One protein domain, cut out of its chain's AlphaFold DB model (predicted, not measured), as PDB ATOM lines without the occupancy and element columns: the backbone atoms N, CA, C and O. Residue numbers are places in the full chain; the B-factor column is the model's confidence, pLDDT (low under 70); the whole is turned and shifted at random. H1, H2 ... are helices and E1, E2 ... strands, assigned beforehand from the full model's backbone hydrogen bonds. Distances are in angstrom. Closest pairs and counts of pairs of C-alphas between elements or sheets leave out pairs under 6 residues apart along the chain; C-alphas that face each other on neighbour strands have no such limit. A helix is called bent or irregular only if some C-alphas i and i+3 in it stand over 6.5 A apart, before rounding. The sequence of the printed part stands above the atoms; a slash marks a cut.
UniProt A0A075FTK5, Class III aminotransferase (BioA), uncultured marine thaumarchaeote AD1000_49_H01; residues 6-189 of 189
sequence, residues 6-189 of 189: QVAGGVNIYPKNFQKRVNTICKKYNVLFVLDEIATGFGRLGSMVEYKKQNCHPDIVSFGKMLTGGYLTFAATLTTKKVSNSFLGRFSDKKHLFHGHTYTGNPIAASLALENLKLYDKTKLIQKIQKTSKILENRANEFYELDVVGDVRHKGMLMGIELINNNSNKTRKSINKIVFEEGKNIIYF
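AT A GLANCE: This is residues 6 to 189 of the 189 residues of the protein "Class III aminotransferase (BioA)" of uncultured marine thaumarchaeote AD1000_49_H01 (UniProt A0A075FTK5). A loose, elongated body of two separate parts: a small three-stranded sheet, E1 E2 E3, and a two-stranded hairpin, E4 E5, covered by the long helix H6. H5 and H6 meet near their ends at a corner and bridge the two parts, while H1 and H7 come near each other on another side; residues 89 to 94 stick out. The 184 printed residues include seven named helices and five named strands, in the order H1 E1 H2 E2 H3 E3 H4 H5 H6 E4 E5 H7. The class is mixed, helices and strands; the first sheet is mixed and the second antiparallel. The radius of gyration of the C-alphas is 20.1 A and the spans are 66 by 43 by 28 A.

HOW THE PARTS SIT: In the larger sheet, E1, residues 34 to 36, and E2, residues 60 to 63, are parallel at 10 degrees, with N 35 and O 60 at 2.9 A. E2 and E3, residues 76 to 79, are antiparallel at 164 degrees, with N 63 and O 76 at 2.8 A. E1, H2, residues 50 to 53, and E2 form a strand-helix-strand unit, two parallel neighbour strands with a helix between them along the chain; its crossover is right-handed. H2 only grazes the sheet, with residues 50 to 51. H3, residues 65 to 68, touches H5, residues 107 to 122; their closest C-alphas, Thr 68 and Ala 113, are 4.6 A apart. H5 and H6, residues 125 to 145, are close but not clearly touching, about perpendicular at 77 degrees; their closest C-alphas are Tyr 120 and Ile 126, 6.8 A. H6 has a kink of 28 degrees near residue 135 and is only just irregular, C-alphas 138 and 141 being 7.0 A apart. E4, residues 149 to 155, and E5, residues 158 to 163, are an antiparallel hairpin at 170 degrees, with N 153 and O 160 at 2.9 A. The closest C-alphas of H6 and E4 are Phe 143 and Val 149, 6.7 A. H1, residues 18 to 28, and H7, residues 175 to 187, are close but not clearly touching, at a steep tilt of 39 degrees, the same way; the C-alphas of Arg 21 and Ile 187 are closest, 7.8 A. H4, residues 81 to 85, is apart from H5. Each O i to N i+4 pair is within hydrogen-bond range in H1, H4 and H5, against 9 of 17 in H6 and 8 of 9 in H7; H2 and H3 are too short for such a pair.

IN THESE COORDINATES: H6 is 31.9 A long, H5 22.2 A, E4 and H7 18.0 A each, E5 16.6 A and H1 15.5 A. H1 begins at C-alpha 18 (111.696, 109.607, 161.041), and H7 ends at C-alpha 187 (114.931, 115.984, 156.788).

THE WHOLE: The C-alphas of Ser 92 and Glu 145 are farthest apart, 67.0 A. The printed part has no cut. Long links join E1 to H2, H4 to H5 and E5 to H7. Residues 166 to 189 have pLDDT under 70.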
ATOM      1  N   GLN A   6     101.762 105.198 157.328       96.56
ATOM      2  CA  GLN A   6     100.454 105.496 156.731       96.56
ATOM      3  C   GLN A   6      99.797 104.187 156.307       96.56
ATOM      4  O   GLN A   6     100.314 103.490 155.434       96.56
ATOM      5  N   VAL A   7      98.658 103.852 156.905       95.38
ATOM      6  CA  VAL A   7      97.961 102.593 156.633       95.38
ATOM      7  C   VAL A   7      97.182 102.696 155.326       95.38
ATOM      8  O   VAL A   7      97.480 101.978 154.375       95.38
ATOM      9  N   ALA A   8      96.230 103.630 155.251       93.94
ATOM     10  CA  ALA A   8      95.375 103.800 154.073       93.94
ATOM     11  C   ALA A   8      96.114 104.427 152.877       93.94
ATOM     12  O   ALA A   8      95.687 104.262 151.742       93.94
ATOM     13  N   GLY A   9      97.258 105.079 153.112       90.81
ATOM     14  CA  GLY A   9      98.134 105.617 152.063       90.81
ATOM     15  C   GLY A   9      98.953 104.564 151.303       90.81
ATOM     16  O   GLY A   9      99.902 104.924 150.613       90.81
ATOM     17  N   GLY A  10      98.629 103.275 151.453       91.69
ATOM     18  CA  GLY A  10      99.339 102.173 150.799       91.69
ATOM     19  C   GLY A  10     100.389 101.489 151.673       91.69
ATOM     20  O   GLY A  10     101.360 100.953 151.141       91.69
ATOM     21  N   VAL A  11     100.210 101.470 153.000       94.69
ATOM     22  CA  VAL A  11     101.140 100.809 153.938       94.69
ATOM     23  C   VAL A  11     102.557 101.388 153.827       94.69
ATOM     24  O   VAL A  11     103.551 100.685 153.659       94.69
ATOM     25  N   ASN A  12     102.664 102.713 153.916       93.12
ATOM     26  CA  ASN A  12     103.954 103.398 153.881       93.12
ATOM     27  C   ASN A  12     104.571 103.367 155.276       93.12
ATOM     28  O   ASN A  12     104.243 104.196 156.126       93.12
ATOM     29  N   ILE A  13     105.441 102.389 155.521       94.50
ATOM     30  CA  ILE A  13     106.156 102.255 156.789       94.50
ATOM     31  C   ILE A  13     107.225 103.341 156.878       94.50
ATOM     32  O   ILE A  13     108.104 103.424 156.021       94.50
ATOM     33  N   TYR A  14     107.189 104.159 157.929       94.56
ATOM     34  CA  TYR A  14     108.234 105.157 158.104       94.56
ATOM     35  C   TYR A  14     109.538 104.499 158.556       94.56
ATOM     36  O   TYR A  14     109.523 103.579 159.386       94.56
ATOM     37  N   PRO A  15     110.688 105.008 158.104       91.06
ATOM     38  CA  PRO A  15     111.964 104.523 158.582       91.06
ATOM     39  C   PRO A  15     112.179 104.844 160.045       91.06
ATOM     40  O   PRO A  15     111.602 105.763 160.640       91.06
ATOM     41  N   LYS A  16     113.139 104.110 160.596       88.56
ATOM     42  CA  LYS A  16     113.648 104.330 161.938       88.56
ATOM     43  C   LYS A  16     113.991 105.809 162.147       88.56
ATOM     44  O   LYS A  16     114.651 106.433 161.324       88.56
ATOM     45  N   ASN A  17     113.562 106.349 163.284       90.44
ATOM     46  CA  ASN A  17     113.780 107.728 163.728       90.44
ATOM     47  C   ASN A  17     113.079 108.842 162.930       90.44
ATOM     48  O   ASN A  17     113.143 109.981 163.386       90.44
ATOM     49  N   PHE A  18     112.382 108.567 161.822       94.19
ATOM     50  CA  PHE A  18     111.696 109.607 161.041       94.19
ATOM     51  C   PHE A  18     110.707 110.410 161.899       94.19
ATOM     52  O   PHE A  18     110.870 111.612 162.091       94.19
ATOM     53  N   GLN A  19     109.746 109.727 162.523       96.00
ATOM     54  CA  GLN A  19     108.741 110.353 163.387       96.00
ATOM     55  C   GLN A  19     109.368 111.110 164.567       96.00
ATOM     56  O   GLN A  19     108.919 112.197 164.927       96.00
ATOM     57  N   LYS A  20     110.433 110.557 165.161       95.12
ATOM     58  CA  LYS A  20     111.159 111.206 166.257       95.12
ATOM     59  C   LYS A  20     111.836 112.501 165.796       95.12
ATOM     60  O   LYS A  20     111.802 113.480 166.533       95.12
ATOM     61  N   ARG A  21     112.419 112.522 164.592       95.25
ATOM     62  CA  ARG A  21     113.018 113.729 163.998       95.25
ATOM     63  C   ARG A  21     111.967 114.798 163.722       95.25
ATOM     64  O   ARG A  21     112.170 115.937 164.124       95.25
ATOM     65  N   VAL A  22     110.828 114.420 163.138       96.50
ATOM     66  CA  VAL A  22     109.699 115.345 162.929       96.50
ATOM     67  C   VAL A  22     109.255 115.956 164.262       96.50
ATOM     68  O   VAL A  22     109.148 117.172 164.363       96.50
ATOM     69  N   ASN A  23     109.114 115.147 165.318       96.56
ATOM     70  CA  ASN A  23     108.802 115.654 166.657       96.56
ATOM     71  C   ASN A  23     109.844 116.668 167.170       96.56
ATOM     72  O   ASN A  23     109.481 117.709 167.712       96.56
ATOM     73  N   THR A  24     111.142 116.392 167.000       96.88
ATOM     74  CA  THR A  24     112.212 117.332 167.379       96.88
ATOM     75  C   THR A  24     112.089 118.662 166.633       96.88
ATOM     76  O   THR A  24     112.232 119.718 167.246       96.88
ATOM     77  N   ILE A  25     111.785 118.620 165.336       97.44
ATOM     78  CA  ILE A  25     111.579 119.816 164.510       97.44
ATOM     79  C   ILE A  25     110.350 120.594 164.995       97.44
ATOM     80  O   ILE A  25     110.451 121.794 165.242       97.44
ATOM     81  N   CYS A  26     109.216 119.919 165.215       98.00
ATOM     82  CA  CYS A  26     108.006 120.540 165.753       98.00
ATOM     83  C   CYS A  26     108.282 121.254 167.084       98.00
ATOM     84  O   CYS A  26     107.925 122.419 167.243       98.00
ATOM     85  N   LYS A  27     109.016 120.608 168.000       96.56
ATOM     86  CA  LYS A  27     109.431 121.223 169.269       96.56
ATOM     87  C   LYS A  27     110.313 122.453 169.070       96.56
ATOM     88  O   LYS A  27     110.077 123.459 169.732       96.56
ATOM     89  N   LYS A  28     111.297 122.389 168.163       97.81
ATOM     90  CA  LYS A  28     112.199 123.515 167.856       97.81
ATOM     91  C   LYS A  28     111.426 124.756 167.402       97.81
ATOM     92  O   LYS A  28     111.779 125.860 167.797       97.81
ATOM     93  N   TYR A  29     110.373 124.571 166.608       98.06
ATOM     94  CA  TYR A  29     109.586 125.667 166.036       98.06
ATOM     95  C   TYR A  29     108.261 125.933 166.766       98.06
ATOM     96  O   TYR A  29     107.414 126.653 166.247       98.06
ATOM     97  N   ASN A  30     108.072 125.371 167.969       97.00
ATOM     98  CA  ASN A  30     106.847 125.505 168.768       97.00
ATOM     99  C   ASN A  30     105.559 125.166 167.981       97.00
ATOM    100  O   ASN A  30     104.518 125.802 168.140       97.00
ATOM    101  N   VAL A  31     105.637 124.142 167.132       98.12
ATOM    102  CA  VAL A  31     104.504 123.573 166.397       98.12
ATOM    103  C   VAL A  31     103.979 122.372 167.176       98.12
ATOM    104  O   VAL A  31     104.762 121.517 167.586       98.12
ATOM    105  N   LEU A  32     102.660 122.283 167.363       98.38
ATOM    106  CA  LEU A  32     102.045 121.120 168.007       98.38
ATOM    107  C   LEU A  32     102.235 119.871 167.147       98.38
ATOM    108  O   LEU A  32     101.861 119.848 165.972       98.38
ATOM    109  N   PHE A  33     102.768 118.809 167.746       98.56
ATOM    110  CA  PHE A  33     102.931 117.537 167.062       98.56
ATOM    111  C   PHE A  33     101.781 116.582 167.385       98.56
ATOM    112  O   PHE A  33     101.644 116.110 168.516       98.56
ATOM    113  N   VAL A  34     100.961 116.281 166.374       98.69
ATOM    114  CA  VAL A  34      99.787 115.405 166.495       98.69
ATOM    115  C   VAL A  34     100.043 114.067 165.813       98.69
ATOM    116  O   VAL A  34     100.363 114.012 164.616       98.69
ATOM    117  N   LEU A  35      99.854 112.984 166.566       98.62
ATOM    118  CA  LEU A  35      99.920 111.620 166.055       98.62
ATOM    119  C   LEU A  35      98.542 110.962 165.999       98.62
ATOM    120  O   LEU A  35      97.732 111.091 166.907       98.62
ATOM    121  N   ASP A  36      98.296 110.210 164.936       98.62
ATOM    122  CA  ASP A  36      97.120 109.356 164.799       98.62
ATOM    123  C   ASP A  36      97.544 107.888 164.974       98.62
ATOM    124  O   ASP A  36      98.324 107.357 164.180       98.62
ATOM    125  N   GLU A  37      97.070 107.245 166.045       98.31
ATOM    126  CA  GLU A  37      97.255 105.815 166.325       98.31
ATOM    127  C   GLU A  37      95.959 105.013 166.186       98.31
ATOM    128  O   GLU A  37      95.891 103.862 166.625       98.31
ATOM    129  N   ILE A  38      94.925 105.573 165.550       98.38
ATOM    130  CA  ILE A  38      93.647 104.888 165.342       98.38
ATOM    131  C   ILE A  38      93.881 103.572 164.597       98.38
ATOM    132  O   ILE A  38      93.334 102.543 164.982       98.38
ATOM    133  N   ALA A  39      94.687 103.586 163.530       97.69
ATOM    134  CA  ALA A  39      94.975 102.394 162.732       97.69
ATOM    135  C   ALA A  39      96.201 101.603 163.209       97.69
ATOM    136  O   ALA A  39      96.245 100.391 163.007       97.69
ATOM    137  N   THR A  40      97.192 102.275 163.796       98.06
ATOM    138  CA  THR A  40      98.539 101.723 164.008       98.06
ATOM    139  C   THR A  40      98.800 101.229 165.429       98.06
ATOM    140  O   THR A  40      99.677 100.381 165.616       98.06
ATOM    141  N   GLY A  41      98.026 101.708 166.408       96.31
ATOM    142  CA  GLY A  41      98.123 101.293 167.804       96.31
ATOM    143  C   GLY A  41      97.579  99.885 168.068       96.31
ATOM    144  O   GLY A  41      97.131  99.171 167.166       96.31
ATOM    145  N   PHE A  42      97.617  99.487 169.340       97.88
ATOM    146  CA  PHE A  42      97.055  98.235 169.863       97.88
ATOM    147  C   PHE A  42      97.517  96.990 169.093       97.88
ATOM    148  O   PHE A  42      96.740  96.116 168.724       97.88
ATOM    149  N   GLY A  43      98.815  96.908 168.816       97.12
ATOM    150  CA  GLY A  43      99.431  95.727 168.227       97.12
ATOM    151  C   GLY A  43      99.433  95.681 166.703       97.12
ATOM    152  O   GLY A  43     100.133  94.824 166.169       97.12
ATOM    153  N   ARG A  44      98.767  96.591 165.970       97.50
ATOM    154  CA  ARG A  44      98.787  96.549 164.490       97.50
ATOM    155  C   ARG A  44     100.212  96.523 163.939       97.50
ATOM    156  O   ARG A  44     100.530  95.655 163.132       97.50
ATOM    157  N   LEU A  45     101.073  97.426 164.407       97.31
ATOM    158  CA  LEU A  45     102.487  97.483 164.010       97.31
ATOM    159  C   LEU A  45     103.409  96.597 164.874       97.31
ATOM    160  O   LEU A  45     104.630  96.701 164.787       97.31
ATOM    161  N   GLY A  46     102.843  95.716 165.705       97.00
ATOM    162  CA  GLY A  46     103.581  94.820 166.605       97.00
ATOM    163  C   GLY A  46     103.907  95.417 167.979       97.00
ATOM    164  O   GLY A  46     104.525  94.748 168.809       97.00
ATOM    165  N   SER A  47     103.494  96.654 168.256       97.19
ATOM    166  CA  SER A  47     103.643  97.311 169.558       97.19
ATOM    167  C   SER A  47     102.282  97.775 170.090       97.19
ATOM    168  O   SER A  47     101.357  98.010 169.318       97.19
ATOM    169  N   MET A  48     102.133  97.883 171.414       97.56
ATOM    170  CA  MET A  48     100.873  98.341 172.020       97.56
ATOM    171  C   MET A  48     100.575  99.809 171.687       97.56
ATOM    172  O   MET A  48      99.439 100.164 171.396       97.56
ATOM    173  N   VAL A  49     101.606 100.654 171.743       97.81
ATOM    174  CA  VAL A  49     101.551 102.083 171.422       97.81
ATOM    175  C   VAL A  49     102.823 102.426 170.660       97.81
ATOM    176  O   VAL A  49     103.932 102.305 171.199       97.81
ATOM    177  N   GLU A  50     102.670 102.845 169.412       97.19
ATOM    178  CA  GLU A  50     103.776 102.921 168.465       97.19
ATOM    179  C   GLU A  50     104.712 104.097 168.760       97.19
ATOM    180  O   GLU A  50     105.937 103.941 168.764       97.19
ATOM    181  N   TYR A  51     104.165 105.262 169.109       97.19
ATOM    182  CA  TYR A  51     104.968 106.439 169.426       97.19
ATOM    183  C   TYR A  51     105.849 106.195 170.655       97.19
ATOM    184  O   TYR A  51     106.988 106.665 170.694       97.19
ATOM    185  N   LYS A  52     105.366 105.408 171.631       97.00
ATOM    186  CA  LYS A  52     106.158 105.001 172.799       97.00
ATOM    187  C   LYS A  52     107.291 104.072 172.384       97.00
ATOM    188  O   LYS A  52     108.429 104.286 172.796       97.00
ATOM    189  N   LYS A  53     107.014 103.084 171.523       96.19
ATOM    190  CA  LYS A  53     108.043 102.174 170.989       96.19
ATOM    191  C   LYS A  53     109.147 102.928 170.238       96.19
ATOM    192  O   LYS A  53     110.308 102.529 170.307       96.19
ATOM    193  N   GLN A  54     108.801 104.025 169.569       94.94
ATOM    194  CA  GLN A  54     109.747 104.892 168.863       94.94
ATOM    195  C   GLN A  54     110.414 105.960 169.751       94.94
ATOM    196  O   GLN A  54     111.198 106.765 169.241       94.94
ATOM    197  N   ASN A  55     110.135 105.988 171.061       95.62
ATOM    198  CA  ASN A  55     110.609 107.027 171.983       95.62
ATOM    199  C   ASN A  55     110.302 108.451 171.464       95.62
ATOM    200  O   ASN A  55     111.144 109.356 171.457       95.62
ATOM    201  N   CYS A  56     109.084 108.612 170.952       96.31
ATOM    202  CA  CYS A  56     108.515 109.857 170.466       96.31
ATOM    203  C   CYS A  56     107.514 110.392 171.499       96.31
ATOM    204  O   CYS A  56     106.874 109.623 172.200       96.31
ATOM    205  N   HIS A  57     107.365 111.709 171.599       95.75
ATOM    206  CA  HIS A  57     106.530 112.354 172.614       95.75
ATOM    207  C   HIS A  57     105.692 113.446 171.937       95.75
ATOM    208  O   HIS A  57     106.192 114.572 171.865       95.75
ATOM    209  N   PRO A  58     104.523 113.103 171.358       98.00
ATOM    210  CA  PRO A  58     103.636 114.065 170.706       98.00
ATOM    211  C   PRO A  58     102.895 114.937 171.727       98.00
ATOM    212  O   PRO A  58     102.789 114.578 172.901       98.00
ATOM    213  N   ASP A  59     102.344 116.055 171.261       98.69
ATOM    214  CA  ASP A  59     101.486 116.929 172.065       98.69
ATOM    215  C   ASP A  59     100.051 116.406 172.159       98.69
ATOM    216  O   ASP A  59      99.394 116.581 173.187       98.69
ATOM    217  N   ILE A  60      99.575 115.766 171.087       98.75
ATOM    218  CA  ILE A  60      98.228 115.200 170.963       98.75
ATOM    219  C   ILE A  60      98.329 113.834 170.278       98.75
ATOM    220  O   ILE A  60      99.101 113.665 169.330       98.75
ATOM    221  N   VAL A  61      97.544 112.860 170.734       98.75
ATOM    222  CA  VAL A  61      97.423 111.561 170.069       98.75
ATOM    223  C   VAL A  61      95.985 111.052 170.049       98.75
ATOM    224  O   VAL A  61      95.298 111.109 171.066       98.75
ATOM    225  N   SER A  62      95.555 110.522 168.905       98.62
ATOM    226  CA  SER A  62      94.221 109.938 168.722       98.62
ATOM    227  C   SER A  62      94.264 108.410 168.704       98.62
ATOM    228  O   SER A  62      95.124 107.814 168.058       98.62
ATOM    229  N   PHE A  63      93.297 107.775 169.366       98.50
ATOM    230  CA  PHE A  63      93.071 106.329 169.391       98.50
ATOM    231  C   PHE A  63      91.615 105.997 169.056       98.50
ATOM    232  O   PHE A  63      90.707 106.786 169.310       98.50
ATOM    233  N   GLY A  64      91.385 104.794 168.536       97.75
ATOM    234  CA  GLY A  64      90.066 104.259 168.195       97.75
ATOM    235  C   GLY A  64      90.196 102.793 167.787       97.75
ATOM    236  O   GLY A  64      91.093 102.113 168.283       97.75
ATOM    237  N   LYS A  65      89.352 102.311 166.864       97.06
ATOM    238  CA  LYS A  65      89.390 100.950 166.279       97.06
ATOM    239  C   LYS A  65      89.665  99.850 167.319       97.06
ATOM    240  O   LYS A  65      88.764  99.415 168.024       97.06
ATOM    241  N   MET A  66      90.915  99.394 167.409       97.44
ATOM    242  CA  MET A  66      91.334  98.294 168.280       97.44
ATOM    243  C   MET A  66      91.336  98.646 169.770       97.44
ATOM    244  O   MET A  66      91.445  97.731 170.583       97.44
ATOM    245  N   LEU A  67      91.121  99.916 170.137       98.06
ATOM    246  CA  LEU A  67      90.862 100.350 171.513       98.06
ATOM    247  C   LEU A  67      89.725  99.546 172.163       98.06
ATOM    248  O   LEU A  67      89.829  99.163 173.325       98.06
ATOM    249  N   THR A  68      88.679  99.232 171.401       97.81
ATOM    250  CA  THR A  68      87.528  98.419 171.831       97.81
ATOM    251  C   THR A  68      87.491  97.044 171.165       97.81
ATOM    252  O   THR A  68      86.482  96.350 171.231       97.81
ATOM    253  N   GLY A  69      88.543  96.662 170.436       95.44
ATOM    254  CA  GLY A  69      88.543  95.440 169.624       95.44
ATOM    255  C   GLY A  69      87.470  95.420 168.522       95.44
ATOM    256  O   GLY A  69      87.198  94.361 167.974       95.44
ATOM    257  N   GLY A  70      86.853  96.565 168.199       95.50
ATOM    258  CA  GLY A  70      85.764  96.661 167.221       95.50
ATOM    259  C   GLY A  70      84.365  96.317 167.750       95.50
ATOM    260  O   GLY A  70      83.423  96.346 166.967       95.50
ATOM    261  N   TYR A  71      84.201  96.031 169.047       97.38
ATOM    262  CA  TYR A  71      82.897  95.654 169.615       97.38
ATOM    263  C   TYR A  71      81.924  96.830 169.758       97.38
ATOM    264  O   TYR A  71      80.727  96.674 169.545       97.38
ATOM    265  N   LEU A  72      82.430  98.005 170.139       96.81
ATOM    266  CA  LEU A  72      81.649  99.233 170.291       96.81
ATOM    267  C   LEU A  72      82.442 100.434 169.786       96.81
ATOM    268  O   LEU A  72      83.678 100.441 169.815       96.81
ATOM    269  N   THR A  73      81.734 101.470 169.343       96.56
ATOM    270  CA  THR A  73      82.347 102.720 168.895       96.56
ATOM    271  C   THR A  73      82.889 103.501 170.089       96.56
ATOM    272  O   THR A  73      82.162 103.901 170.996       96.56
ATOM    273  N   PHE A  74      84.201 103.716 170.098       97.56
ATOM    274  CA  PHE A  74      84.868 104.550 171.088       97.56
ATOM    275  C   PHE A  74      86.175 105.075 170.507       97.56
ATOM    276  O   PHE A  74      86.917 104.342 169.846       97.56
ATOM    277  N   ALA A  75      86.458 106.343 170.768       97.69
ATOM    278  CA  ALA A  75      87.705 106.988 170.407       97.69
ATOM    279  C   ALA A  75      88.192 107.823 171.588       97.69
ATOM    280  O   ALA A  75      87.399 108.261 172.423       97.69
ATOM    281  N   ALA A  76      89.499 108.033 171.658       97.38
ATOM    282  CA  ALA A  76      90.118 108.834 172.699       97.38
ATOM    283  C   ALA A  76      91.185 109.739 172.088       97.38
ATOM    284  O   ALA A  76      92.078 109.260 171.391       97.38
ATOM    285  N   THR A  77      91.114 111.029 172.401       97.81
ATOM    286  CA  THR A  77      92.157 112.004 172.078       97.81
ATOM    287  C   THR A  77      92.876 112.365 173.367       97.81
ATOM    288  O   THR A  77      92.289 112.956 174.271       97.81
ATOM    289  N   LEU A  78      94.144 111.985 173.476       98.06
ATOM    290  CA  LEU A  78      94.990 112.319 174.615       98.06
ATOM    291  C   LEU A  78      95.798 113.562 174.270       98.06
ATOM    292  O   LEU A  78      96.220 113.744 173.130       98.06
ATOM    293  N   THR A  79      96.057 114.391 175.272       98.31
ATOM    294  CA  THR A  79      96.870 115.597 175.129       98.31
ATOM    295  C   THR A  79      97.890 115.685 176.258       98.31
ATOM    296  O   THR A  79      97.738 115.060 177.312       98.31
ATOM    297  N   THR A  80      98.961 116.448 176.050       98.25
ATOM    298  CA  THR A  80      99.853 116.823 177.149       98.25
ATOM    299  C   THR A  80      99.148 117.775 178.111       98.25
ATOM    300  O   THR A  80      98.248 118.523 177.727       98.25
ATOM    301  N   LYS A  81      99.634 117.840 179.357       97.88
ATOM    302  CA  LYS A  81      99.151 118.826 180.338       97.88
ATOM    303  C   LYS A  81      99.261 120.264 179.828       97.88
ATOM    304  O   LYS A  81      98.411 121.078 180.147       97.88
ATOM    305  N   LYS A  82     100.284 120.588 179.024       96.94
ATOM    306  CA  LYS A  82     100.441 121.923 178.420       96.94
ATOM    307  C   LYS A  82      99.219 122.288 177.570       96.94
ATOM    308  O   LYS A  82      98.700 123.389 177.712       96.94
ATOM    309  N   VAL A  83      98.760 121.358 176.730       97.56
ATOM    310  CA  VAL A  83      97.588 121.544 175.860       97.56
ATOM    311  C   VAL A  83      96.291 121.509 176.667       97.56
ATOM    312  O   VAL A  83      95.453 122.382 176.493       97.56
ATOM    313  N   SER A  84      96.106 120.563 177.592       96.81
ATOM    314  CA  SER A  84      94.875 120.541 178.399       96.81
ATOM    315  C   SER A  84      94.736 121.798 179.265       96.81
ATOM    316  O   SER A  84      93.655 122.372 179.366       96.81
ATOM    317  N   ASN A  85      95.840 122.262 179.860       96.81
ATOM    318  CA  ASN A  85      95.836 123.406 180.768       96.81
ATOM    319  C   ASN A  85      95.626 124.739 180.050       96.81
ATOM    320  O   ASN A  85      95.192 125.689 180.696       96.81
ATOM    321  N   SER A  86      95.883 124.834 178.738       96.06
ATOM    322  CA  SER A  86      95.587 126.067 177.997       96.06
ATOM    323  C   SER A  86      94.091 126.375 177.944       96.06
ATOM    324  O   SER A  86      93.725 127.528 177.732       96.06
ATOM    325  N   PHE A  87      93.242 125.367 178.178       96.00
ATOM    326  CA  PHE A  87      91.791 125.525 178.242       96.00
ATOM    327  C   PHE A  87      91.254 125.798 179.655       96.00
ATOM    328  O   PHE A  87      90.056 126.033 179.817       96.00
ATOM    329  N   LEU A  88      92.110 125.771 180.684       94.31
ATOM    330  CA  LEU A  88      91.716 126.055 182.063       94.31
ATOM    331  C   LEU A  88      91.742 127.567 182.326       94.31
ATOM    332  O   LEU A  88      92.687 128.271 181.966       94.31
ATOM    333  N   GLY A  89      90.705 128.071 182.987       94.00
ATOM    334  CA  GLY A  89      90.581 129.478 183.357       94.00
ATOM    335  C   GLY A  89      89.205 129.780 183.932       94.00
ATOM    336  O   GLY A  89      88.356 128.898 184.044       94.00
ATOM    337  N   ARG A  90      88.965 131.039 184.293       94.62
ATOM    338  CA  ARG A  90      87.610 131.483 184.636       94.62
ATOM    339  C   ARG A  90      86.770 131.529 183.365       94.62
ATOM    340  O   ARG A  90      87.291 131.738 182.270       94.62
ATOM    341  N   PHE A  91      85.452 131.429 183.509       90.88
ATOM    342  CA  PHE A  91      84.532 131.567 182.376       90.88
ATOM    343  C   PHE A  91      84.746 132.882 181.600       90.88
ATOM    344  O   PHE A  91      84.770 132.880 180.371       90.88
ATOM    345  N   SER A  92      85.009 133.982 182.317       95.56
ATOM    346  CA  SER A  92      85.320 135.300 181.744       95.56
ATOM    347  C   SER A  92      86.573 135.321 180.870       95.56
ATOM    348  O   SER A  92      86.674 136.156 179.977       95.56
ATOM    349  N   ASP A  93      87.519 134.407 181.105       95.31
ATOM    350  CA  ASP A  93      88.776 134.341 180.358       95.31
ATOM    351  C   ASP A  93      88.571 133.711 178.963       95.31
ATOM    352  O   ASP A  93      89.491 133.724 178.150       95.31
ATOM    353  N   LYS A  94      87.378 133.150 178.682       92.69
ATOM    354  CA  LYS A  94      86.982 132.534 177.398       92.69
ATOM    355  C   LYS A  94      87.969 131.477 176.871       92.69
ATOM    356  O   LYS A  94      88.100 131.289 175.667       92.69
ATOM    357  N   LYS A  95      88.647 130.766 177.777       94.56
ATOM    358  CA  LYS A  95      89.632 129.720 177.444       94.56
ATOM    359  C   LYS A  95      89.031 128.329 177.271       94.56
ATOM    360  O   LYS A  95      89.685 127.468 176.699       94.56
ATOM    361  N   HIS A  96      87.823 128.089 177.778       93.81
ATOM    362  CA  HIS A  96      87.233 126.752 177.799       93.81
ATOM    363  C   HIS A  96      87.083 126.147 176.398       93.81
ATOM    364  O   HIS A  96      86.649 126.806 175.453       93.81
ATOM    365  N   LEU A  97      87.382 124.852 176.293       93.38
ATOM    366  CA  LEU A  97      87.102 124.060 175.105       93.38
ATOM    367  C   LEU A  97      85.628 123.635 175.113       93.38
ATOM    368  O   LEU A  97      85.265 122.640 175.736       93.38
ATOM    369  N   PHE A  98      84.776 124.376 174.406       91.25
ATOM    370  CA  PHE A  98      83.359 124.037 174.226       91.25
ATOM    371  C   PHE A  98      83.180 122.984 173.126       91.25
ATOM    372  O   PHE A  98      82.593 123.241 172.078       91.25
ATOM    373  N   HIS A  99      83.737 121.795 173.352       93.50
ATOM    374  CA  HIS A  99      83.651 120.677 172.424       93.50
ATOM    375  C   HIS A  99      83.163 119.419 173.135       93.50
ATOM    376  O   HIS A  99      83.679 119.033 174.181       93.50
ATOM    377  N   GLY A 100      82.180 118.766 172.529       91.88
ATOM    378  CA  GLY A 100      81.627 117.507 172.989       91.88
ATOM    379  C   GLY A 100      80.515 117.045 172.056       91.88
ATOM    380  O   GLY A 100      79.956 117.823 171.286       91.88
ATOM    381  N   HIS A 101      80.204 115.763 172.130       93.69
ATOM    382  CA  HIS A 101      79.065 115.124 171.476       93.69
ATOM    383  C   HIS A 101      78.231 114.345 172.503       93.69
ATOM    384  O   HIS A 101      78.735 114.002 173.574       93.69
ATOM    385  N   THR A 102      76.984 113.999 172.168       96.50
ATOM    386  CA  THR A 102      76.020 113.336 173.076       96.50
ATOM    387  C   THR A 102      76.593 112.111 173.794       96.50
ATOM    388  O   THR A 102      76.344 111.907 174.975       96.50
ATOM    389  N   TYR A 103      77.406 111.314 173.096       96.00
ATOM    390  CA  TYR A 103      78.015 110.092 173.637       96.00
ATOM    391  C   TYR A 103      79.438 110.264 174.197       96.00
ATOM    392  O   TYR A 103      80.158 109.275 174.350       96.00
ATOM    393  N   THR A 104      79.884 111.497 174.461       96.06
ATOM    394  CA  THR A 104      81.233 111.746 175.005       96.06
ATOM    395  C   THR A 104      81.360 111.062 176.356       96.06
ATOM    396  O   THR A 104      80.539 111.281 177.240       96.06
ATOM    397  N   GLY A 105      82.381 110.217 176.516       95.19
ATOM    398  CA  GLY A 105      82.589 109.484 177.765       95.19
ATOM    399  C   GLY A 105      81.541 108.403 178.047       95.19
ATOM    400  O   GLY A 105      81.305 108.104 179.212       95.19
ATOM    401  N   ASN A 106      80.917 107.812 177.014       97.62
ATOM    402  CA  ASN A 106      79.961 106.711 177.187       97.62
ATOM    403  C   ASN A 106      80.544 105.607 178.109       97.62
ATOM    404  O   ASN A 106      81.555 104.990 177.750       97.62
ATOM    405  N   PRO A 107      79.916 105.324 179.267       97.75
ATOM    406  CA  PRO A 107      80.495 104.449 180.286       97.75
ATOM    407  C   PRO A 107      80.561 102.979 179.856       97.75
ATOM    408  O   PRO A 107      81.479 102.267 180.260       97.75
ATOM    409  N   ILE A 108      79.640 102.521 179.002       98.19
ATOM    410  CA  ILE A 108      79.636 101.146 178.482       98.19
ATOM    411  C   ILE A 108      80.828 100.954 177.542       98.19
ATOM    412  O   ILE A 108      81.601 100.009 177.697       98.19
ATOM    413  N   ALA A 109      81.020 101.888 176.608       98.06
ATOM    414  CA  ALA A 109      82.134 101.851 175.668       98.06
ATOM    415  C   ALA A 109      83.494 101.996 176.382       98.06
ATOM    416  O   ALA A 109      84.444 101.286 176.049       98.06
ATOM    417  N   ALA A 110      83.573 102.851 177.408       98.06
ATOM    418  CA  ALA A 110      84.766 103.008 178.237       98.06
ATOM    419  C   ALA A 110      85.088 101.738 179.049       98.06
ATOM    420  O   ALA A 110      86.240 101.304 179.072       98.06
ATOM    421  N   SER A 111      84.080 101.110 179.667       98.31
ATOM    422  CA  SER A 111      84.239  99.840 180.393       98.31
ATOM    423  C   SER A 111      84.741  98.726 179.472       98.31
ATOM    424  O   SER A 111      85.702  98.024 179.795       98.31
ATOM    425  N   LEU A 112      84.168  98.628 178.270       98.38
ATOM    426  CA  LEU A 112      84.604  97.668 177.263       98.38
ATOM    427  C   LEU A 112      86.047  97.924 176.804       98.38
ATOM    428  O   LEU A 112      86.820  96.977 176.669       98.38
ATOM    429  N   ALA A 113      86.439  99.186 176.591       98.31
ATOM    430  CA  ALA A 113      87.820  99.527 176.256       98.31
ATOM    431  C   ALA A 113      88.789  99.087 177.365       98.31
ATOM    432  O   ALA A 113      89.815  98.474 177.074       98.31
ATOM    433  N   LEU A 114      88.451  99.331 178.637       98.25
ATOM    434  CA  LEU A 114      89.259  98.879 179.774       98.25
ATOM    435  C   LEU A 114      89.395  97.354 179.812       98.25
ATOM    436  O   LEU A 114      90.500  96.851 180.013       98.25
ATOM    437  N   GLU A 115      88.303  96.619 179.603       98.44
ATOM    438  CA  GLU A 115      88.347  95.156 179.592       98.44
ATOM    439  C   GLU A 115      89.174  94.621 178.420       98.44
ATOM    440  O   GLU A 115      90.023  93.752 178.605       98.44
ATOM    441  N   ASN A 116      89.030  95.209 177.231       98.31
ATOM    442  CA  ASN A 116      89.866  94.879 176.084       98.31
ATOM    443  C   ASN A 116      91.360  95.097 176.398       98.31
ATOM    444  O   ASN A 116      92.173  94.207 176.155       98.31
ATOM    445  N   LEU A 117      91.737  96.220 177.024       97.94
ATOM    446  CA  LEU A 117      93.123  96.466 177.450       97.94
ATOM    447  C   LEU A 117      93.631  95.427 178.463       97.94
ATOM    448  O   LEU A 117      94.777  94.989 178.355       97.94
ATOM    449  N   LYS A 118      92.794  94.989 179.413       98.50
ATOM    450  CA  LYS A 118      93.151  93.888 180.327       98.50
ATOM    451  C   LYS A 118      93.352  92.577 179.575       98.50
ATOM    452  O   LYS A 118      94.277  91.832 179.894       98.50
ATOM    453  N   LEU A 119      92.534  92.296 178.557       98.25
ATOM    454  CA  LEU A 119      92.688  91.105 177.723       98.25
ATOM    455  C   LEU A 119      94.006  91.113 176.943       98.25
ATOM    456  O   LEU A 119      94.637  90.057 176.858       98.25
ATOM    457  N   TYR A 120      94.473  92.266 176.442       98.31
ATOM    458  CA  TYR A 120      95.805  92.373 175.820       98.31
ATOM    459  C   TYR A 120      96.912  91.863 176.754       98.31
ATOM    460  O   TYR A 120      97.791  91.121 176.305       98.31
ATOM    461  N   ASP A 121      96.859  92.219 178.043       97.50
ATOM    462  CA  ASP A 121      97.848  91.777 179.030       97.50
ATOM    463  C   ASP A 121      97.640  90.317 179.462       97.50
ATOM    464  O   ASP A 121      98.574  89.513 179.400       97.50
ATOM    465  N   LYS A 122      96.404  89.938 179.818       98.50
ATOM    466  CA  LYS A 122      96.053  88.579 180.267       98.50
ATOM    467  C   LYS A 122      96.429  87.519 179.233       98.50
ATOM    468  O   LYS A 122      96.940  86.463 179.586       98.50
ATOM    469  N   THR A 123      96.182  87.801 177.956       98.06
ATOM    470  CA  THR A 123      96.434  86.856 176.857       98.06
ATOM    471  C   THR A 123      97.822  87.002 176.237       98.06
ATOM    472  O   THR A 123      98.154  86.251 175.318       98.06
ATOM    473  N   LYS A 124      98.635  87.960 176.712       98.25
ATOM    474  CA  LYS A 124      99.941  88.298 176.122       98.25
ATOM    475  C   LYS A 124      99.829  88.512 174.607       98.25
ATOM    476  O   LYS A 124     100.622  88.010 173.805       98.25
ATOM    477  N   LEU A 125      98.792  89.254 174.209       98.00
ATOM    478  CA  LEU A 125      98.390  89.375 172.811       98.00
ATOM    479  C   LEU A 125      99.472  90.045 171.964       98.00
ATOM    480  O   LEU A 125      99.718  89.609 170.845       98.00
ATOM    481  N   ILE A 126     100.173  91.049 172.498       98.12
ATOM    482  CA  ILE A 126     101.273  91.707 171.778       98.12
ATOM    483  C   ILE A 126     102.401  90.718 171.468       98.12
ATOM    484  O   ILE A 126     102.899  90.701 170.345       98.12
ATOM    485  N   GLN A 127     102.772  89.850 172.413       98.38
ATOM    486  CA  GLN A 127     103.784  88.815 172.186       98.38
ATOM    487  C   GLN A 127     103.325  87.818 171.114       98.38
ATOM    488  O   GLN A 127     104.102  87.452 170.229       98.38
ATOM    489  N   LYS A 128     102.048  87.412 171.149       97.88
ATOM    490  CA  LYS A 128     101.460  86.542 170.122       97.88
ATOM    491  C   LYS A 128     101.489  87.208 168.745       97.88
ATOM    492  O   LYS A 128     101.947  86.587 167.794       97.88
ATOM    493  N   ILE A 129     101.074  88.471 168.651       97.50
ATOM    494  CA  ILE A 129     101.127  89.283 167.429       97.50
ATOM    495  C   ILE A 129     102.555  89.342 166.887       97.50
ATOM    496  O   ILE A 129     102.753  89.077 165.710       97.50
ATOM    497  N   GLN A 130     103.550  89.631 167.730       97.38
ATOM    498  CA  GLN A 130     104.960  89.693 167.323       97.38
ATOM    499  C   GLN A 130     105.490  88.348 166.813       97.38
ATOM    500  O   GLN A 130     106.323  88.311 165.910       97.38
ATOM    501  N   LYS A 131     105.027  87.229 167.383       97.00
ATOM    502  CA  LYS A 131     105.370  85.891 166.887       97.00
ATOM    503  C   LYS A 131     104.702  85.624 165.538       97.00
ATOM    504  O   LYS A 131     105.374  85.186 164.612       97.00
ATOM    505  N   THR A 132     103.407  85.908 165.418       95.44
ATOM    506  CA  THR A 132     102.639  85.681 164.187       95.44
ATOM    507  C   THR A 132     103.095  86.591 163.048       95.44
ATOM    508  O   THR A 132     103.168  86.137 161.911       95.44
ATOM    509  N   SER A 133     103.484  87.838 163.325       96.31
ATOM    510  CA  SER A 133     103.966  88.765 162.296       96.31
ATOM    511  C   SER A 133     105.242  88.292 161.607       96.31
ATOM    512  O   SER A 133     105.461  88.641 160.453       96.31
ATOM    513  N   LYS A 134     106.058  87.454 162.265       95.50
ATOM    514  CA  LYS A 134     107.229  86.832 161.625       95.50
ATOM    515  C   LYS A 134     106.839  85.903 160.479       95.50
ATOM    516  O   LYS A 134     107.612  85.735 159.552       95.50
ATOM    517  N   ILE A 135     105.642  85.314 160.518       92.38
ATOM    518  CA  ILE A 135     105.138  84.493 159.411       92.38
ATOM    519  C   ILE A 135     104.882  85.385 158.192       92.38
ATOM    520  O   ILE A 135     105.317  85.048 157.099       92.38
ATOM    521  N   LEU A 136     104.236  86.542 158.382       90.50
ATOM    522  CA  LEU A 136     104.026  87.525 157.311       90.50
ATOM    523  C   LEU A 136     105.356  88.027 156.737       90.50
ATOM    524  O   LEU A 136     105.508  88.091 155.526       90.50
ATOM    525  N   GLU A 137     106.314  88.349 157.604       91.69
ATOM    526  CA  GLU A 137     107.658  88.786 157.210       91.69
ATOM    527  C   GLU A 137     108.409  87.711 156.413       91.69
ATOM    528  O   GLU A 137     108.894  87.991 155.323       91.69
ATOM    529  N   ASN A 138     108.436  86.464 156.892       92.56
ATOM    530  CA  ASN A 138     109.145  85.372 156.217       92.56
ATOM    531  C   ASN A 138     108.555  85.041 154.841       92.56
ATOM    532  O   ASN A 138     109.289  84.633 153.945       92.56
ATOM    533  N   ARG A 139     107.239  85.216 154.675       91.38
ATOM    534  CA  ARG A 139     106.535  84.948 153.415       91.38
ATOM    535  C   ARG A 139     106.466  86.158 152.487       91.38
ATOM    536  O   ARG A 139     106.018  86.021 151.357       91.38
ATOM    537  N   ALA A 140     106.912  87.336 152.928       90.25
ATOM    538  CA  ALA A 140     106.839  88.556 152.127       90.25
ATOM    539  C   ALA A 140     107.588  88.418 150.789       90.25
ATOM    540  O   ALA A 140     107.144  88.963 149.781       90.25
ATOM    541  N   ASN A 141     108.686  87.652 150.775       85.75
ATOM    542  CA  ASN A 141     109.493  87.433 149.576       85.75
ATOM    543  C   ASN A 141     108.797  86.580 148.507       85.75
ATOM    544  O   ASN A 141     109.052  86.799 147.329       85.75
ATOM    545  N   GLU A 142     107.882  85.684 148.896       91.44
ATOM    546  CA  GLU A 142     107.116  84.845 147.957       91.44
ATOM    547  C   GLU A 142     106.292  85.711 146.990       91.44
ATOM    548  O   GLU A 142     106.116  85.373 145.825       91.44
ATOM    549  N   PHE A 143     105.823  86.881 147.435       90.00
ATOM    550  CA  PHE A 143     105.048  87.779 146.578       90.00
ATOM    551  C   PHE A 143     105.893  88.441 145.485       90.00
ATOM    552  O   PHE A 143     105.353  88.750 144.428       90.00
ATOM    553  N   TYR A 144     107.200  88.635 145.697       86.00
ATOM    554  CA  TYR A 144     108.085  89.199 144.669       86.00
ATOM    555  C   TYR A 144     108.339  88.235 143.498       86.00
ATOM    556  O   TYR A 144     108.820  88.667 142.448       86.00
ATOM    557  N   GLU A 145     108.003  86.950 143.649       87.94
ATOM    558  CA  GLU A 145     108.061  85.968 142.559       87.94
ATOM    559  C   GLU A 145     106.968  86.214 141.506       87.94
ATOM    560  O   GLU A 145     107.104  85.792 140.359       87.94
ATOM    561  N   LEU A 146     105.903  86.942 141.861       87.94
ATOM    562  CA  LEU A 146     104.808  87.276 140.956       87.94
ATOM    563  C   LEU A 146     105.166  88.488 140.086       87.94
ATOM    564  O   LEU A 146     105.492  89.560 140.592       87.94
ATOM    565  N   ASP A 147     105.022  88.362 138.766       86.50
ATOM    566  CA  ASP A 147     105.386  89.432 137.821       86.50
ATOM    567  C   ASP A 147     104.568  90.717 137.972       86.50
ATOM    568  O   ASP A 147     105.050  91.804 137.656       86.50
ATOM    569  N   VAL A 148     103.352  90.601 138.504       88.69
ATOM    570  CA  VAL A 148     102.455  91.733 138.761       88.69
ATOM    571  C   VAL A 148     102.793  92.497 140.042       88.69
ATOM    572  O   VAL A 148     102.174  93.525 140.298       88.69
ATOM    573  N   VAL A 149     103.738  92.028 140.863       89.69
ATOM    574  CA  VAL A 149     104.100  92.659 142.142       89.69
ATOM    575  C   VAL A 149     105.328  93.553 141.970       89.69
ATOM    576  O   VAL A 149     106.399  93.099 141.572       89.69
ATOM    577  N   GLY A 150     105.175  94.839 142.294       86.56
ATOM    578  CA  GLY A 150     106.256  95.828 142.238       86.56
ATOM    579  C   GLY A 150     106.927  96.114 143.581       86.56
ATOM    580  O   GLY A 150     108.126  96.379 143.619       86.56
ATOM    581  N   ASP A 151     106.176  96.080 144.685       89.88
ATOM    582  CA  ASP A 151     106.714  96.335 146.026       89.88
ATOM    583  C   ASP A 151     105.869  95.642 147.100       89.88
ATOM    584  O   ASP A 151     104.645  95.545 146.991       89.88
ATOM    585  N   VAL A 152     106.524  95.190 148.165       91.88
ATOM    586  CA  VAL A 152     105.896  94.568 149.333       91.88
ATOM    587  C   VAL A 152     106.419  95.269 150.575       91.88
ATOM    588  O   VAL A 152     107.616  95.256 150.865       91.88
ATOM    589  N   ARG A 153     105.509  95.876 151.336       92.75
ATOM    590  CA  ARG A 153     105.817  96.636 152.555       92.75
ATOM    591  C   ARG A 153     105.098  96.005 153.726       92.75
ATOM    592  O   ARG A 153     103.893  95.790 153.655       92.75
ATOM    593  N   HIS A 154     105.799  95.744 154.824       94.19
ATOM    594  CA  HIS A 154     105.174  95.160 156.007       94.19
ATOM    595  C   HIS A 154     105.780  95.672 157.315       94.19
ATOM    596  O   HIS A 154     106.942  96.075 157.378       94.19
ATOM    597  N   LYS A 155     104.975  95.652 158.381       95.25
ATOM    598  CA  LYS A 155     105.405  95.881 159.767       95.25
ATOM    599  C   LYS A 155     104.346  95.348 160.726       95.25
ATOM    600  O   LYS A 155     103.190  95.762 160.668       95.25
ATOM    601  N   GLY A 156     104.736  94.457 161.637       95.50
ATOM    602  CA  GLY A 156     103.773  93.779 162.504       95.50
ATOM    603  C   GLY A 156     102.737  93.010 161.678       95.50
ATOM    604  O   GLY A 156     103.093  92.267 160.772       95.50
ATOM    605  N   MET A 157     101.454  93.216 161.966       95.94
ATOM    606  CA  MET A 157     100.330  92.595 161.250       95.94
ATOM    607  C   MET A 157      99.775  93.502 160.143       95.94
ATOM    608  O   MET A 157      98.571  93.504 159.872       95.94
ATOM    609  N   LEU A 158     100.627  94.338 159.555       95.56
ATOM    610  CA  LEU A 158     100.297  95.197 158.428       95.56
ATOM    611  C   LEU A 158     101.172  94.806 157.237       95.56
ATOM    612  O   LEU A 158     102.389  94.717 157.388       95.56
ATOM    613  N   MET A 159     100.552  94.600 156.075       95.00
ATOM    614  CA  MET A 159     101.221  94.323 154.807       95.00
ATOM    615  C   MET A 159     100.481  95.042 153.677       95.00
ATOM    616  O   MET A 159      99.252  95.032 153.643       95.00
ATOM    617  N   GLY A 160     101.230  95.673 152.782       94.31
ATOM    618  CA  GLY A 160     100.742  96.224 151.526       94.31
ATOM    619  C   GLY A 160     101.542  95.631 150.377       94.31
ATOM    620  O   GLY A 160     102.764  95.521 150.472       94.31
ATOM    621  N   ILE A 161     100.836  95.250 149.317       93.75
ATOM    622  CA  ILE A 161     101.406  94.714 148.083       93.75
ATOM    623  C   ILE A 161     101.016  95.686 146.975       93.75
ATOM    624  O   ILE A 161      99.832  95.919 146.732       93.75
ATOM    625  N   GLU A 162     102.011  96.307 146.360       92.25
ATOM    626  CA  GLU A 162     101.834  97.229 145.246       92.25
ATOM    627  C   GLU A 162     101.896  96.451 143.939       92.25
ATOM    628  O   GLU A 162     102.867  95.739 143.678       92.25
ATOM    629  N   LEU A 163     100.849  96.588 143.130       90.62
ATOM    630  CA  LEU A 163     100.763  95.937 141.833       90.62
ATOM    631  C   LEU A 163     101.246  96.877 140.731       90.62
ATOM    632  O   LEU A 163     100.984  98.081 140.766       90.62
ATOM    633  N   ILE A 164     101.925  96.310 139.742       86.75
ATOM    634  CA  ILE A 164     102.409  97.010 138.555       86.75
ATOM    635  C   ILE A 164     101.718  96.476 137.305       86.75
ATOM    636  O   ILE A 164     101.194  95.364 137.281       86.75
ATOM    637  N   ASN A 165     101.702  97.293 136.256       81.88
ATOM    638  CA  ASN A 165     101.102  96.915 134.984       81.88
ATOM    639  C   ASN A 165     102.155  96.236 134.087       81.88
ATOM    640  O   ASN A 165     103.325  96.624 134.124       81.88
ATOM    641  N   ASN A 166     101.747  95.286 133.238       65.12
ATOM    642  CA  ASN A 166     102.660  94.426 132.454       65.12
ATOM    643  C   ASN A 166     103.662  95.179 131.551       65.12
ATOM    644  O   ASN A 166     104.709  94.640 131.217       65.12
ATOM    645  N   ASN A 167     103.380  96.436 131.188       60.44
ATOM    646  CA  ASN A 167     104.265  97.271 130.359       60.44
ATOM    647  C   ASN A 167     105.305  98.074 131.163       60.44
ATOM    648  O   ASN A 167     106.016  98.907 130.599       60.44
ATOM    649  N   SER A 168     105.373  97.891 132.483       56.94
ATOM    650  CA  SER A 168     106.365  98.555 133.328       56.94
ATOM    651  C   SER A 168     107.470  97.580 133.718       56.94
ATOM    652  O   SER A 168     107.213  96.567 134.356       56.94
ATOM    653  N   ASN A 169     108.715  97.892 133.345       57.06
ATOM    654  CA  ASN A 169     109.884  97.169 133.845       57.06
ATOM    655  C   ASN A 169     109.825  97.122 135.385       57.06
ATOM    656  O   ASN A 169     109.567  98.156 136.012       57.06
ATOM    657  N   LYS A 170     110.123  95.955 135.991       56.75
ATOM    658  CA  LYS A 170     110.164  95.692 137.456       56.75
ATOM    659  C   LYS A 170     111.023  96.683 138.273       56.75
ATOM    660  O   LYS A 170     111.094  96.602 139.491       56.75
ATOM    661  N   THR A 171     111.687  97.639 137.630       49.50
ATOM    662  CA  THR A 171     112.563  98.644 138.234       49.50
ATOM    663  C   THR A 171     111.853  99.890 138.768       49.50
ATOM    664  O   THR A 171     112.534 100.798 139.257       49.50
ATOM    665  N   ARG A 172     110.517  99.989 138.730       51.62
ATOM    666  CA  ARG A 172     109.827 101.114 139.383       51.62
ATOM    667  C   ARG A 172     109.846 100.935 140.902       51.62
ATOM    668  O   ARG A 172     108.951 100.343 141.490       51.62
ATOM    669  N   LYS A 173     110.874 101.507 141.542       53.72
ATOM    670  CA  LYS A 173     110.829 101.864 142.967       53.72
ATOM    671  C   LYS A 173     109.487 102.561 143.211       53.72
ATOM    672  O   LYS A 173     109.195 103.526 142.504       53.72
ATOM    673  N   SER A 174     108.699 102.060 144.166       58.09
ATOM    674  CA  SER A 174     107.409 102.645 144.560       58.09
ATOM    675  C   SER A 174     107.504 104.173 144.591       58.09
ATOM    676  O   SER A 174     108.484 104.720 145.105       58.09
ATOM    677  N   ILE A 175     106.511 104.887 144.056       56.03
ATOM    678  CA  ILE A 175     106.527 106.358 144.080       56.03
ATOM    679  C   ILE A 175     106.610 106.883 145.520       56.03
ATOM    680  O   ILE A 175     107.260 107.891 145.778       56.03
ATOM    681  N   ASN A 176     106.077 106.118 146.476       55.19
ATOM    682  CA  ASN A 176     106.210 106.388 147.902       55.19
ATOM    683  C   ASN A 176     107.650 106.198 148.383       55.19
ATOM    684  O   ASN A 176     108.110 106.984 149.200       55.19
ATOM    685  N   LYS A 177     108.392 105.218 147.850       55.81
ATOM    686  CA  LYS A 177     109.835 105.052 148.093       55.81
ATOM    687  C   LYS A 177     110.641 106.210 147.504       55.81
ATOM    688  O   LYS A 177     111.589 106.644 148.141       55.81
ATOM    689  N   ILE A 178     110.260 106.738 146.340       60.25
ATOM    690  CA  ILE A 178     110.911 107.915 145.737       60.25
ATOM    691  C   ILE A 178     110.643 109.164 146.580       60.25
ATOM    692  O   ILE A 178     111.589 109.798 147.027       60.25
ATOM    693  N   VAL A 179     109.375 109.478 146.871       59.16
ATOM    694  CA  VAL A 179     108.996 110.612 147.735       59.16
ATOM    695  C   VAL A 179     109.653 110.491 149.110       59.16
ATOM    696  O   VAL A 179     110.103 111.482 149.680       59.16
ATOM    697  N   PHE A 180     109.744 109.270 149.636       63.22
ATOM    698  CA  PHE A 180     110.413 108.991 150.893       63.22
ATOM    699  C   PHE A 180     111.940 109.226 150.827       63.22
ATOM    700  O   PHE A 180     112.477 109.906 151.701       63.22
ATOM    701  N   GLU A 181     112.647 108.703 149.818       62.16
ATOM    702  CA  GLU A 181     114.098 108.909 149.650       62.16
ATOM    703  C   GLU A 181     114.444 110.375 149.333       62.16
ATOM    704  O   GLU A 181     115.412 110.903 149.870       62.16
ATOM    705  N   GLU A 182     113.623 111.071 148.550       64.25
ATOM    706  CA  GLU A 182     113.780 112.511 148.308       64.25
ATOM    707  C   GLU A 182     113.525 113.323 149.589       64.25
ATOM    708  O   GLU A 182     114.323 114.176 149.975       64.25
ATOM    709  N   GLY A 183     112.462 113.002 150.337       59.22
ATOM    710  CA  GLY A 183     112.166 113.637 151.625       59.22
ATOM    711  C   GLY A 183     113.236 113.373 152.693       59.22
ATOM    712  O   GLY A 183     113.486 114.222 153.555       59.22
ATOM    713  N   LYS A 184     113.924 112.227 152.624       57.09
ATOM    714  CA  LYS A 184     115.088 111.919 153.462       57.09
ATOM    715  C   LYS A 184     116.207 112.938 153.231       57.09
ATOM    716  O   LYS A 184     116.766 113.415 154.211       57.09
ATOM    717  N   ASN A 185     116.469 113.348 151.991       59.31
ATOM    718  CA  ASN A 185     117.486 114.363 151.695       59.31
ATOM    719  C   ASN A 185     117.144 115.749 152.266       59.31
ATOM    720  O   ASN A 185     118.038 116.565 152.422       59.31
ATOM    721  N   ILE A 186     115.883 116.015 152.620       56.91
ATOM    722  CA  ILE A 186     115.439 117.306 153.174       56.91
ATOM    723  C   ILE A 186     115.409 117.284 154.714       56.91
ATOM    724  O   ILE A 186     115.673 118.291 155.359       56.91
ATOM    725  N   ILE A 187     115.093 116.135 155.324       53.31
ATOM    726  CA  ILE A 187     114.931 115.984 156.788       53.31
ATOM    727  C   ILE A 187     116.225 115.490 157.476       53.31
ATOM    728  O   ILE A 187     116.324 115.486 158.708       53.31
ATOM    729  N   TYR A 188     117.216 115.024 156.706       45.00
ATOM    730  CA  TYR A 188     118.482 114.505 157.237       45.00
ATOM    731  C   TYR A 188     119.657 115.495 157.274       45.00
ATOM    732  O   TYR A 188     120.728 115.070 157.713       45.00
ATOM    733  N   PHE A 189     119.446 116.777 156.957       40.97
ATOM    734  CA  PHE A 189     120.388 117.864 157.261       40.97
ATOM    735  C   PHE A 189     119.898 118.721 158.432       40.97
ATOM    736  O   PHE A 189     118.685 119.025 158.487       40.97
TER     737      PHE A 189